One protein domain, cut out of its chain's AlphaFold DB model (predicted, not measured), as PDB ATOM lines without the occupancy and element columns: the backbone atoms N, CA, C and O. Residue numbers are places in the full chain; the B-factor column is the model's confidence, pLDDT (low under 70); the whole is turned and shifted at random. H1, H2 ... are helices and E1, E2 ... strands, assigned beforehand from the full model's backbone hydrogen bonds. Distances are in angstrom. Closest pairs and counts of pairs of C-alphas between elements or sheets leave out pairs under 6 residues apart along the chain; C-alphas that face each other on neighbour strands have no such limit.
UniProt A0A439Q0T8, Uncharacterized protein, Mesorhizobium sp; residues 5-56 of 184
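This is residues 5 to 56 of the 184 residues of an uncharacterized protein of Mesorhizobium sp (UniProt A0A439Q0T8). A long, twisted ribbon of three strands, E1, E2 and E3, makes a rod; beyond one end of E3 the short helix H1 turns the backbone round, and the short strand E4 folds back beside E3. The 52 printed residues hold E1, E2, E3, H1 and E4 in that order, mostly strand, with the sheet E1 - E2 - E3 antiparallel. The whole is loose: radius of gyration of the C-alphas 12.5 A, spans 39 by 17 by 15 A.

Start with the hairpin of E1, residues 5 to 13, and E2, residues 20 to 28: N 7 and O 25 are within hydrogen-bond range at 2.9 A. E3, residues 36 to 41, continues the meander, each strand the antiparallel neighbour of the one before; look at N 24 and O 38, 2.8 A. H1, residues 44 to 49, with 1 of 2 O i to N i+4 pairs within range, only grazes the sheet with residues 46 to 48. E4, residues 50 to 52, pairs with no named strand; its closest C-alpha pair with E3 is Phe 52 and Tyr 39, 6.0 A.

Find C-alpha 5 at (83.306, 104.087, 136.572); E1 runs 24.4 A from there. E2 spans 25.4 A, E3 17.0 A; E4 ends at C-alpha 52, (79.778, 124.736, 136.158).

The farthest C-alphas, Cys 16 and Pro 31, are 39.5 A apart. The printed part has no cut and no long link, and no printed residue is under 70 in pLDDT.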
ATOM      1  N   GLU A   5      82.131 103.669 137.327       84.44
ATOM      2  CA  GLU A   5      83.306 104.087 136.572       84.44
ATOM      3  C   GLU A   5      83.157 105.564 136.217       84.44
ATOM      4  O   GLU A   5      82.080 106.005 135.818       84.44
ATOM      5  N   THR A   6      84.219 106.351 136.400       88.19
ATOM      6  CA  THR A   6      84.254 107.755 135.967       88.19
ATOM      7  C   THR A   6      85.358 107.927 134.940       88.19
ATOM      8  O   THR A   6      86.504 107.558 135.193       88.19
ATOM      9  N   VAL A   7      84.992 108.464 133.779       90.50
ATOM     10  CA  VAL A   7      85.917 108.795 132.695       90.50
ATOM     11  C   VAL A   7      86.061 110.308 132.607       90.50
ATOM     12  O   VAL A   7      85.069 111.028 132.459       90.50
ATOM     13  N   ASP A   8      87.310 110.762 132.626       92.00
ATOM     14  CA  ASP A   8      87.674 112.173 132.555       92.00
ATOM     15  C   ASP A   8      88.107 112.512 131.129       92.00
ATOM     16  O   ASP A   8      89.099 111.995 130.612       92.00
ATOM     17  N   ILE A   9      87.365 113.403 130.478       91.81
ATOM     18  CA  ILE A   9      87.625 113.818 129.100       91.81
ATOM     19  C   ILE A   9      88.089 115.272 129.121       91.81
ATOM     20  O   ILE A   9      87.330 116.166 129.498       91.81
ATOM     21  N   ALA A  10      89.333 115.522 128.711       91.06
ATOM     22  CA  ALA A  10      89.854 116.878 128.565       91.06
ATOM     23  C   ALA A  10      89.204 117.566 127.353       91.06
ATOM     24  O   ALA A  10      89.310 117.071 126.232       91.06
ATOM     25  N   LEU A  11      88.555 118.708 127.579       90.25
ATOM     26  CA  LEU A  11      87.833 119.452 126.540       90.25
ATOM     27  C   LEU A  11      88.674 120.572 125.917       90.25
ATOM     28  O   LEU A  11      88.559 120.864 124.733       90.25
ATOM     29  N   GLY A  12      89.565 121.189 126.695       88.00
ATOM     30  CA  GLY A  12      90.381 122.298 126.206       88.00
ATOM     31  C   GLY A  12      91.073 123.079 127.319       88.00
ATOM     32  O   GLY A  12      91.020 122.667 128.480       88.00
ATOM     33  N   PRO A  13      91.752 124.192 126.989       89.62
ATOM     34  CA  PRO A  13      92.394 125.051 127.979       89.62
ATOM     35  C   PRO A  13      91.369 125.822 128.831       89.62
ATOM     36  O   PRO A  13      90.287 126.170 128.357       89.62
ATOM     37  N   CYS A  14      91.723 126.144 130.082       88.81
ATOM     38  CA  CYS A  14      90.907 127.029 130.928       88.81
ATOM     39  C   CYS A  14      90.772 128.426 130.292       88.81
ATOM     40  O   CYS A  14      91.712 128.881 129.635       88.81
ATOM     41  N   PRO A  15      89.688 129.182 130.562       84.50
ATOM     42  CA  PRO A  15      89.560 130.593 130.188       84.50
ATOM     43  C   PRO A  15      90.749 131.500 130.531       84.50
ATOM     44  O   PRO A  15      90.960 132.493 129.842       84.50
ATOM     45  N   CYS A  16      91.502 131.187 131.589       87.56
ATOM     46  CA  CYS A  16      92.699 131.930 131.996       87.56
ATOM     47  C   CYS A  16      94.010 131.374 131.406       87.56
ATOM     48  O   CYS A  16      95.086 131.842 131.767       87.56
ATOM     49  N   SER A  17      93.928 130.334 130.572       87.19
ATOM     50  CA  SER A  17      95.054 129.582 130.003       87.19
ATOM     51  C   SER A  17      95.965 128.861 131.015       87.19
ATOM     52  O   SER A  17      96.945 128.249 130.607       87.19
ATOM     53  N   GLN A  18      95.641 128.871 132.314       88.81
ATOM     54  CA  GLN A  18      96.410 128.208 133.380       88.81
ATOM     55  C   GLN A  18      95.743 126.912 133.868       88.81
ATOM     56  O   GLN A  18      95.440 126.773 135.050       88.81
ATOM     57  N   GLY A  19      95.468 125.984 132.949       89.44
ATOM     58  CA  GLY A  19      94.851 124.688 133.252       89.44
ATOM     59  C   GLY A  19      94.009 124.154 132.095       89.44
ATOM     60  O   GLY A  19      94.045 124.697 130.985       89.44
ATOM     61  N   LYS A  20      93.227 123.112 132.362       92.19
ATOM     62  CA  LYS A  20      92.318 122.444 131.431       92.19
ATOM     63  C   LYS A  20      90.894 122.370 131.980       92.19
ATOM     64  O   LYS A  20      90.643 122.440 133.185       92.19
ATOM     65  N   LEU A  21      89.950 122.255 131.056       92.31
ATOM     66  CA  LEU A  21      88.556 121.928 131.320       92.31
ATOM     67  C   LEU A  21      88.347 120.430 131.141       92.31
ATOM     68  O   LEU A  21      88.880 119.834 130.201       92.31
ATOM     69  N   PHE A  22      87.542 119.851 132.020       92.75
ATOM     70  CA  PHE A  22      87.233 118.429 132.030       92.75
ATOM     71  C   PHE A  22      85.727 118.209 131.998       92.75
ATOM     72  O   PHE A  22      84.955 118.955 132.606       92.75
ATOM     73  N   LYS A  23      85.331 117.149 131.297       93.06
ATOM     74  CA  LYS A  23      84.023 116.516 131.395       93.06
ATOM     75  C   LYS A  23      84.195 115.203 132.140       93.06
ATOM     76  O   LYS A  23      84.951 114.348 131.688       93.06
ATOM     77  N   TYR A  24      83.470 115.049 133.235       91.88
ATOM     78  CA  TYR A  24      83.420 113.824 134.016       91.88
ATOM     79  C   TYR A  24      82.167 113.059 133.608       91.88
ATOM     80  O   TYR A  24      81.055 113.589 133.690       91.88
ATOM     81  N   VAL A  25      82.346 111.839 133.117       91.12
ATOM     82  CA  VAL A  25      81.252 110.943 132.737       91.12
ATOM     83  C   VAL A  25      81.267 109.766 133.693       91.12
ATOM     84  O   VAL A  25      82.146 108.915 133.603       91.12
ATOM     85  N   THR A  26      80.303 109.726 134.607       89.81
ATOM     86  CA  THR A  26      80.153 108.642 135.577       89.81
ATOM     87  C   THR A  26      79.039 107.701 135.127       89.81
ATOM     88  O   THR A  26      77.865 108.081 135.105       89.81
ATOM     89  N   SER A  27      79.398 106.468 134.778       88.00
ATOM     90  CA  SER A  27      78.457 105.369 134.550       88.00
ATOM     91  C   SER A  27      78.390 104.482 135.788       88.00
ATOM     92  O   SER A  27      79.408 104.159 136.397       88.00
ATOM     93  N   GLN A  28      77.182 104.086 136.179       85.06
ATOM     94  CA  GLN A  28      76.988 103.066 137.205       85.06
ATOM     95  C   GLN A  28      76.743 101.720 136.515       85.06
ATOM     96  O   GLN A  28      76.054 101.664 135.499       85.06
ATOM     97  N   ASP A  29      77.233 100.628 137.101       78.00
ATOM     98  CA  ASP A  29      77.081  99.271 136.540       78.00
ATOM     99  C   ASP A  29      75.647  98.717 136.622       78.00
ATOM    100  O   ASP A  29      75.378  97.555 136.316       78.00
ATOM    101  N   ASN A  30      74.692  99.546 137.043       78.06
ATOM    102  CA  ASN A  30      73.289  99.191 137.110       78.06
ATOM    103  C   ASN A  30      72.588  99.520 135.771       78.06
ATOM    104  O   ASN A  30      72.516 100.697 135.409       78.06
ATOM    105  N   PRO A  31      71.978  98.543 135.073       70.75
ATOM    106  CA  PRO A  31      71.328  98.754 133.774       70.75
ATOM    107  C   PRO A  31      70.130  99.723 133.787       70.75
ATOM    108  O   PRO A  31      69.689 100.148 132.723       70.75
ATOM    109  N   TRP A  32      69.605 100.098 134.960       77.88
ATOM    110  CA  TRP A  32      68.536 101.103 135.096       77.88
ATOM    111  C   TRP A  32      69.035 102.492 135.516       77.88
ATOM    112  O   TRP A  32      68.228 103.392 135.745       77.88
ATOM    113  N   SER A  33      70.348 102.679 135.652       77.12
ATOM    114  CA  SER A  33      70.936 103.949 136.074       77.12
ATOM    115  C   SER A  33      71.265 104.852 134.883       77.12
ATOM    116  O   SER A  33      71.719 104.403 133.830       77.12
ATOM    117  N   SER A  34      71.020 106.150 135.040       81.81
ATOM    118  CA  SER A  34      71.424 107.155 134.060       81.81
ATOM    119  C   SER A  34      72.901 107.502 134.217       81.81
ATOM    120  O   SER A  34      73.389 107.638 135.339       81.81
ATOM    121  N   VAL A  35      73.582 107.755 133.099       86.94
ATOM    122  CA  VAL A  35      74.930 108.334 133.099       86.94
ATOM    123  C   VAL A  35      74.882 109.736 133.703       86.94
ATOM    124  O   VAL A  35      74.087 110.577 133.277       86.94
ATOM    125  N   GLN A  36      75.749 109.999 134.677       87.62
ATOM    126  CA  GLN A  36      75.912 111.319 135.266       87.62
ATOM    127  C   GLN A  36      77.044 112.056 134.550       87.62
ATOM    128  O   GLN A  36      78.148 111.536 134.411       87.62
ATOM    129  N   ILE A  37      76.763 113.273 134.088       89.69
ATOM    130  CA  ILE A  37      77.748 114.134 133.432       89.69
ATOM    131  C   ILE A  37      77.935 115.385 134.282       89.69
ATOM    132  O   ILE A  37      76.966 116.073 134.610       89.69
ATOM    133  N   SER A  38      79.183 115.692 134.614       91.00
ATOM    134  CA  SER A  38      79.566 116.957 135.236       91.00
ATOM    135  C   SER A  38      80.765 117.570 134.517       91.00
ATOM    136  O   SER A  38      81.422 116.935 133.692       91.00
ATOM    137  N   TYR A  39      81.016 118.845 134.793       92.50
ATOM    138  CA  TYR A  39      82.084 119.619 134.174       92.50
ATOM    139  C   TYR A  39      82.897 120.309 135.262       92.50
ATOM    140  O   TYR A  39      82.357 120.665 136.310       92.50
ATOM    141  N   GLY A  40      84.181 120.528 135.004       92.00
ATOM    142  CA  GLY A  40      85.055 121.227 135.937       92.00
ATOM    143  C   GLY A  40      86.381 121.638 135.318       92.00
ATOM    144  O   GLY A  40      86.571 121.595 134.100       92.00
ATOM    145  N   THR A  41      87.300 122.077 136.172       92.44
ATOM    146  CA  THR A  41      88.633 122.539 135.785       92.44
ATOM    147  C   THR A  41      89.659 122.213 136.865       92.44
ATOM    148  O   THR A  41      89.329 122.230 138.048       92.44
ATOM    149  N   ASP A  42      90.901 121.954 136.459       92.25
ATOM    150  CA  ASP A  42      92.055 121.796 137.362       92.25
ATOM    151  C   ASP A  42      92.689 123.142 137.772       92.25
ATOM    152  O   ASP A  42      93.564 123.194 138.637       92.25
ATOM    153  N   CYS A  43      92.252 124.252 137.173       92.00
ATOM    154  CA  CYS A  43      92.768 125.572 137.489       92.00
ATOM    155  C   CYS A  43      92.132 126.105 138.775       92.00
ATOM    156  O   CYS A  43      90.959 126.483 138.781       92.00
ATOM    157  N   GLN A  44      92.934 126.252 139.835       90.94
ATOM    158  CA  GLN A  44      92.481 126.767 141.135       90.94
ATOM    159  C   GLN A  44      91.827 128.156 141.050       90.94
ATOM    160  O   GLN A  44      90.943 128.492 141.833       90.94
ATOM    161  N   ARG A  45      92.255 129.001 140.109       91.50
ATOM    162  CA  ARG A  45      91.634 130.313 139.907       91.50
ATOM    163  C   ARG A  45      90.262 130.177 139.247       91.50
ATOM    164  O   ARG A  45      89.279 130.700 139.765       91.50
ATOM    165  N   CYS A  46      90.193 129.460 138.123       90.25
ATOM    166  CA  CYS A  46      88.944 129.271 137.391       90.25
ATOM    167  C   CYS A  46      87.896 128.513 138.228       90.25
ATOM    168  O   CYS A  46      86.715 128.821 138.113       90.25
ATOM    169  N   SER A  47      88.305 127.552 139.065       90.31
ATOM    170  CA  SER A  47      87.390 126.768 139.909       90.31
ATOM    171  C   SER A  47      86.685 127.612 140.976       90.31
ATOM    172  O   SER A  47      85.565 127.294 141.358       90.31
ATOM    173  N   ASN A  48      87.307 128.709 141.419       89.88
ATOM    174  CA  ASN A  48      86.711 129.660 142.362       89.88
ATOM    175  C   ASN A  48      85.907 130.768 141.660       89.88
ATOM    176  O   ASN A  48      84.893 131.236 142.178       89.88
ATOM    177  N   GLU A  49      86.351 131.212 140.482       92.44
ATOM    178  CA  GLU A  49      85.707 132.305 139.740       92.44
ATOM    179  C   GLU A  49      84.473 131.861 138.936       92.44
ATOM    180  O   GLU A  49      83.643 132.707 138.593       92.44
ATOM    181  N   TRP A  50      84.343 130.570 138.619       92.62
ATOM    182  CA  TRP A  50      83.302 130.047 137.736       92.62
ATOM    183  C   TRP A  50      82.532 128.891 138.370       92.62
ATOM    184  O   TRP A  50      83.113 127.989 138.967       92.62
ATOM    185  N   SER A  51      81.219 128.890 138.178       91.94
ATOM    186  CA  SER A  51      80.343 127.754 138.458       91.94
ATOM    187  C   SER A  51      80.057 126.977 137.174       91.94
ATOM    188  O   SER A  51      79.936 127.563 136.097       91.94
ATOM    189  N   PHE A  52      79.952 125.653 137.284       91.44
ATOM    190  CA  PHE A  52      79.778 124.736 136.158       91.44
ATOM    191  C   PHE A  52      78.393 124.092 136.215       91.44
ATOM    192  O   PHE A  52      78.022 123.496 137.224       91.44
ATOM    193  N   SER A  53      77.622 124.199 135.133       89.12
ATOM    194  CA  SER A  53      76.347 123.496 134.998       89.12
ATOM    195  C   SER A  53      76.547 122.105 134.397       89.12
ATOM    196  O   SER A  53      77.462 121.870 133.607       89.12
ATOM    197  N   SER A  54      75.629 121.188 134.705       84.88
ATOM    198  CA  SER A  54      75.558 119.857 134.084       84.88
ATOM    199  C   SER A  54      75.289 119.895 132.574       84.88
ATOM    200  O   SER A  54      75.446 118.883 131.899       84.88
ATOM    201  N   TYR A  55      74.918 121.057 132.027       84.44
ATOM    202  CA  TYR A  55      74.648 121.271 130.604       84.44
ATOM    203  C   TYR A  55      75.852 121.847 129.841       84.44
ATOM    204  O   TYR A  55      75.690 122.341 128.728       84.44
ATOM    205  N   GLY A  56      77.049 121.845 130.437       85.75
ATOM    206  CA  GLY A  56      78.256 122.340 129.771       85.75
ATOM    207  C   GLY A  56      78.268 123.861 129.621       85.75
ATOM    208  O   GLY A  56      78.694 124.394 128.601       85.75
TER     209      GLY A  56